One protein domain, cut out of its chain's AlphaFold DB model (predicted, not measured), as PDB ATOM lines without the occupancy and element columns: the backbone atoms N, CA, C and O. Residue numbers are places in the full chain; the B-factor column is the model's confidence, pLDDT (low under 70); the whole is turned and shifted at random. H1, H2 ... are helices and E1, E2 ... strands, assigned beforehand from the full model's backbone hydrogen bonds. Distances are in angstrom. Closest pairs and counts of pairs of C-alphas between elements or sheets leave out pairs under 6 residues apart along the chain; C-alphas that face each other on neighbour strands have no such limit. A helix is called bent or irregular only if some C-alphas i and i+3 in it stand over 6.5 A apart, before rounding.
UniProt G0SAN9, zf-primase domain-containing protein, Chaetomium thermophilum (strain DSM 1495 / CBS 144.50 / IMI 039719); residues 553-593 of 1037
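This is residues 553 to 593 of the 1037 residues of the protein "zf-primase domain-containing protein" of Chaetomium thermophilum (strain DSM 1495 / CBS 144.50 / IMI 039719) (UniProt G0SAN9). A small hairpin of two antiparallel strands, E1 and E2, forms a head at one end, and the single helix H1 reaches away from it as an arm that makes much of the length. The beginning of H1, residues 578 to 584, lies near the hairpin, while residues 585 to 593, of which 585 to 591 belong to H1, stick out free of the rest. The printed part has 41 residues, with two named strands and one named helix in the order E1, E2, H1, and its class is mixed, helices and strands. It is only just loose, close to compact, with a radius of gyration of the C-alphas of 11.0 A, and its outline is flat, spanning 34 by 25 by 10 A.

E1, residues 553 to 558, and E2, residues 564 to 570, are antiparallel neighbours in a sheet of two strands, with 143 degrees between their N-to-C directions. They form a hairpin joined by a tight link of 5 residues. C-alphas 558 and 564 face each other at 4.4 A, next to that link, and C-alphas 553 and 569 face each other at 5.0 A. N 553 and O 569 are within hydrogen-bond range at 2.9 A, and so are N 565 and O 557 at 3.0 A. A short link of 7 residues leads from E2 to H1, residues 578 to 591. E2 and H1 are near each other, with 6 pairs of C-alphas within 10 A. E1 and H1 have 1 pair of C-alphas within 8 A, and their closest C-alphas, those of Ser 557 and His 580, are 7.0 A apart. In H1 every O i to N i+4 pair is within hydrogen-bond range.

E1 begins at Gly 553, with its C-alpha at (361.686, 418.117, 361.233), and measures 14.6 A from first to last C-alpha. E2 runs from Tyr 564 to Asn 570, where C-alpha 570 is at (362.330, 412.999, 363.715), and measures 16.3 A. H1 runs from Glu 578 to Ser 591, where C-alpha 591 is at (375.758, 403.159, 341.740), and measures 19.6 A. H1 is not bent.

The two C-alphas farthest apart are those of Gly 553 and Ile 593, the first and last printed residues, at 33.6 A. Without the stretch that stands free, the body has 32 residues and spans 27 by 16 by 9 A, with a radius of gyration of 8.7 A. The printed part has no cut, and neither link is long. The mean pLDDT of the printed part is 90.8, and one residue, Ile 593, is under 70.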
ATOM      1  N   GLY A 553     361.117 417.614 362.480       93.69
ATOM      2  CA  GLY A 553     361.686 418.117 361.233       93.69
ATOM      3  C   GLY A 553     360.810 417.818 360.015       93.69
ATOM      4  O   GLY A 553     359.860 417.036 360.070       93.69
ATOM      5  N   TYR A 554     361.210 418.380 358.873       94.81
ATOM      6  CA  TYR A 554     360.719 417.990 357.550       94.81
ATOM      7  C   TYR A 554     361.862 417.434 356.695       94.81
ATOM      8  O   TYR A 554     363.027 417.802 356.859       94.81
ATOM      9  N   CYS A 555     361.529 416.514 355.795       95.38
ATOM     10  CA  CYS A 555     362.488 415.761 354.995       95.38
ATOM     11  C   CYS A 555     363.262 416.662 354.010       95.38
ATOM     12  O   CYS A 555     362.700 417.188 353.047       95.38
ATOM     13  N   LYS A 556     364.583 416.792 354.212       94.06
ATOM     14  CA  LYS A 556     365.445 417.743 353.480       94.06
ATOM     15  C   LYS A 556     365.648 417.436 351.989       94.06
ATOM     16  O   LYS A 556     366.231 418.249 351.274       94.06
ATOM     17  N   SER A 557     365.238 416.265 351.498       93.31
ATOM     18  CA  SER A 557     365.455 415.874 350.100       93.31
ATOM     19  C   SER A 557     364.379 416.406 349.155       93.31
ATOM     20  O   SER A 557     363.206 416.547 349.503       93.31
ATOM     21  N   VAL A 558     364.797 416.650 347.916       93.56
ATOM     22  CA  VAL A 558     363.951 417.158 346.833       93.56
ATOM     23  C   VAL A 558     363.208 416.000 346.156       93.56
ATOM     24  O   VAL A 558     363.795 414.952 345.876       93.56
ATOM     25  N   ARG A 559     361.910 416.185 345.904       95.06
ATOM     26  CA  ARG A 559     361.033 415.269 345.162       95.06
ATOM     27  C   ARG A 559     361.370 415.271 343.668       95.06
ATOM     28  O   ARG A 559     362.104 416.121 343.169       95.06
ATOM     29  N   LYS A 560     360.774 414.337 342.923       91.50
ATOM     30  CA  LYS A 560     360.935 414.225 341.458       91.50
ATOM     31  C   LYS A 560     360.432 415.476 340.715       91.50
ATOM     32  O   LYS A 560     360.910 415.761 339.625       91.50
ATOM     33  N   ASP A 561     359.564 416.250 341.363       91.44
ATOM     34  CA  ASP A 561     358.952 417.493 340.876       91.44
ATOM     35  C   ASP A 561     359.771 418.760 341.213       91.44
ATOM     36  O   ASP A 561     359.282 419.874 341.052       91.44
ATOM     37  N   GLY A 562     360.989 418.622 341.756       91.50
ATOM     38  CA  GLY A 562     361.852 419.753 342.133       91.50
ATOM     39  C   GLY A 562     361.476 420.466 343.443       91.50
ATOM     40  O   GLY A 562     362.216 421.335 343.897       91.50
ATOM     41  N   THR A 563     360.370 420.086 344.086       94.00
ATOM     42  CA  THR A 563     359.931 420.620 345.388       94.00
ATOM     43  C   THR A 563     360.552 419.862 346.565       94.00
ATOM     44  O   THR A 563     360.823 418.665 346.469       94.00
ATOM     45  N   TYR A 564     360.768 420.527 347.703       93.75
ATOM     46  CA  TYR A 564     361.196 419.853 348.936       93.75
ATOM     47  C   TYR A 564     360.131 418.873 349.453       93.75
ATOM     48  O   TYR A 564     358.939 418.985 349.155       93.75
ATOM     49  N   CYS A 565     360.557 417.864 350.215       94.31
ATOM     50  CA  CYS A 565     359.647 416.841 350.695       94.31
ATOM     51  C   CYS A 565     358.960 417.240 352.007       94.31
ATOM     52  O   CYS A 565     359.499 417.031 353.089       94.31
ATOM     53  N   ASN A 566     357.700 417.673 351.916       90.56
ATOM     54  CA  ASN A 566     356.831 417.981 353.066       90.56
ATOM     55  C   ASN A 566     356.401 416.734 353.887       90.56
ATOM     56  O   ASN A 566     355.298 416.687 354.421       90.56
ATOM     57  N   ALA A 567     357.226 415.685 353.941       93.94
ATOM     58  CA  ALA A 567     357.053 414.561 354.855       93.94
ATOM     59  C   ALA A 567     357.728 414.893 356.191       93.94
ATOM     60  O   ALA A 567     358.859 415.388 356.201       93.94
ATOM     61  N   TRP A 568     357.044 414.605 357.296       94.38
ATOM     62  CA  TRP A 568     357.580 414.779 358.641       94.38
ATOM     63  C   TRP A 568     358.727 413.791 358.910       94.38
ATOM     64  O   TRP A 568     358.771 412.699 358.337       94.38
ATOM     65  N   VAL A 569     359.676 414.188 359.758       94.69
ATOM     66  CA  VAL A 569     360.788 413.352 360.237       94.69
ATOM     67  C   VAL A 569     361.110 413.678 361.696       94.69
ATOM     68  O   VAL A 569     360.853 414.784 362.163       94.69
ATOM     69  N   ASN A 570     361.715 412.733 362.414       93.94
ATOM     70  CA  ASN A 570     362.330 412.999 363.715       93.94
ATOM     71  C   ASN A 570     363.744 413.565 363.487       93.94
ATOM     72  O   ASN A 570     364.630 412.827 363.047       93.94
ATOM     73  N   SER A 571     363.955 414.853 363.775       90.81
ATOM     74  CA  SER A 571     365.210 415.561 363.478       90.81
ATOM     75  C   SER A 571     366.414 415.004 364.248       90.81
ATOM     76  O   SER A 571     367.514 414.979 363.700       90.81
ATOM     77  N   LYS A 572     366.206 414.465 365.459       89.06
ATOM     78  CA  LYS A 572     367.245 413.777 366.251       89.06
ATOM     79  C   LYS A 572     367.697 412.445 365.642       89.06
ATOM     80  O   LYS A 572     368.775 411.969 365.984       89.06
ATOM     81  N   ARG A 573     366.885 411.812 364.781       89.88
ATOM     82  CA  ARG A 573     367.156 410.465 364.239       89.88
ATOM     83  C   ARG A 573     367.491 410.452 362.747       89.88
ATOM     84  O   ARG A 573     368.372 409.700 362.336       89.88
ATOM     85  N   THR A 574     366.774 411.216 361.926       90.31
ATOM     86  CA  THR A 574     366.887 411.172 360.457       90.31
ATOM     87  C   THR A 574     366.476 412.493 359.815       90.31
ATOM     88  O   THR A 574     365.345 412.937 359.982       90.31
ATOM     89  N   GLU A 575     367.329 413.057 358.960       92.12
ATOM     90  CA  GLU A 575     367.002 414.266 358.179       92.12
ATOM     91  C   GLU A 575     366.124 413.992 356.938       92.12
ATOM     92  O   GLU A 575     365.690 414.914 356.242       92.12
ATOM     93  N   TYR A 576     365.871 412.713 356.649       94.44
ATOM     94  CA  TYR A 576     365.156 412.229 355.473       94.44
ATOM     95  C   TYR A 576     364.076 411.226 355.888       94.44
ATOM     96  O   TYR A 576     364.308 410.380 356.749       94.44
ATOM     97  N   CYS A 577     362.902 411.301 355.261       93.81
ATOM     98  CA  CYS A 577     361.816 410.350 355.494       93.81
ATOM     99  C   CYS A 577     362.128 408.978 354.883       93.81
ATOM    100  O   CYS A 577     362.929 408.872 353.950       93.81
ATOM    101  N   GLU A 578     361.439 407.940 355.363       92.25
ATOM    102  CA  GLU A 578     361.661 406.542 354.971       92.25
ATOM    103  C   GLU A 578     361.662 406.313 353.450       92.25
ATOM    104  O   GLU A 578     362.478 405.555 352.929       92.25
ATOM    105  N   PHE A 579     360.791 407.001 352.705       93.88
ATOM    106  CA  PHE A 579     360.785 406.906 351.244       93.88
ATOM    107  C   PHE A 579     362.121 407.358 350.633       93.88
ATOM    108  O   PHE A 579     362.658 406.684 349.754       93.88
ATOM    109  N   HIS A 580     362.684 408.473 351.103       94.25
ATOM    110  CA  HIS A 580     363.917 409.031 350.553       94.25
ATOM    111  C   HIS A 580     365.186 408.401 351.132       94.25
ATOM    112  O   HIS A 580     366.175 408.327 350.406       94.25
ATOM    113  N   THR A 581     365.174 407.864 352.359       93.19
ATOM    114  CA  THR A 581     366.272 406.993 352.821       93.19
ATOM    115  C   THR A 581     366.311 405.705 351.999       93.19
ATOM    116  O   THR A 581     367.377 405.327 351.518       93.19
ATOM    117  N   ASN A 582     365.160 405.082 351.724       93.38
ATOM    118  CA  ASN A 582     365.083 403.903 350.860       93.38
ATOM    119  C   ASN A 582     365.455 404.210 349.399       93.38
ATOM    120  O   ASN A 582     366.201 403.439 348.797       93.38
ATOM    121  N   GLU A 583     365.011 405.333 348.821       93.00
ATOM    122  CA  GLU A 583     365.432 405.762 347.476       93.00
ATOM    123  C   GLU A 583     366.949 406.050 347.434       93.00
ATOM    124  O   GLU A 583     367.621 405.662 346.479       93.00
ATOM    125  N   ALA A 584     367.527 406.639 348.490       90.44
ATOM    126  CA  ALA A 584     368.972 406.858 348.608       90.44
ATOM    127  C   ALA A 584     369.763 405.544 348.745       90.44
ATOM    128  O   ALA A 584     370.782 405.383 348.075       90.44
ATOM    129  N   VAL A 585     369.284 404.572 349.532       90.75
ATOM    130  CA  VAL A 585     369.889 403.232 349.649       90.75
ATOM    131  C   VAL A 585     369.795 402.467 348.325       90.75
ATOM    132  O   VAL A 585     370.779 401.862 347.897       90.75
ATOM    133  N   ARG A 586     368.653 402.529 347.629       90.62
ATOM    134  CA  ARG A 586     368.482 401.962 346.279       90.62
ATOM    135  C   ARG A 586     369.449 402.609 345.288       90.62
ATOM    136  O   ARG A 586     370.142 401.892 344.568       90.62
ATOM    137  N   LYS A 587     369.565 403.943 345.307       90.06
ATOM    138  CA  LYS A 587     370.514 404.696 344.477       90.06
ATOM    139  C   LYS A 587     371.957 404.278 344.768       90.06
ATOM    140  O   LYS A 587     372.642 403.881 343.832       90.06
ATOM    141  N   ALA A 588     372.376 404.263 346.036       87.62
ATOM    142  CA  ALA A 588     373.715 403.857 346.469       87.62
ATOM    143  C   ALA A 588     374.068 402.417 346.048       87.62
ATOM    144  O   ALA A 588     375.158 402.180 345.521       87.62
ATOM    145  N   ARG A 589     373.129 401.469 346.204       86.69
ATOM    146  CA  ARG A 589     373.271 400.089 345.707       86.69
ATOM    147  C   ARG A 589     373.416 400.059 344.182       86.69
ATOM    148  O   ARG A 589     374.319 399.399 343.686       86.69
ATOM    149  N   SER A 590     372.597 400.815 343.446       80.56
ATOM    150  CA  SER A 590     372.655 400.862 341.975       80.56
ATOM    151  C   SER A 590     373.916 401.542 341.417       80.56
ATOM    152  O   SER A 590     374.403 401.141 340.365       80.56
ATOM    153  N   SER A 591     374.487 402.527 342.122       79.62
ATOM    154  CA  SER A 591     375.758 403.159 341.740       79.62
ATOM    155  C   SER A 591     376.989 402.298 342.041       79.62
ATOM    156  O   SER A 591     378.046 402.538 341.464       79.62
ATOM    157  N   ARG A 592     376.882 401.295 342.925       76.44
ATOM    158  CA  ARG A 592     377.992 400.393 343.250       76.44
ATOM    159  C   ARG A 592     377.947 399.152 342.358       76.44
ATOM    160  O   ARG A 592     377.466 398.099 342.768       76.44
ATOM    161  N   ILE A 593     378.494 399.288 341.149       64.44
ATOM    162  CA  ILE A 593     378.545 398.246 340.100       64.44
ATOM    163  C   ILE A 593     379.061 396.894 340.634       64.44
ATOM    164  O   ILE A 593     378.575 395.841 340.226       64.44
TER     165      ILE A 593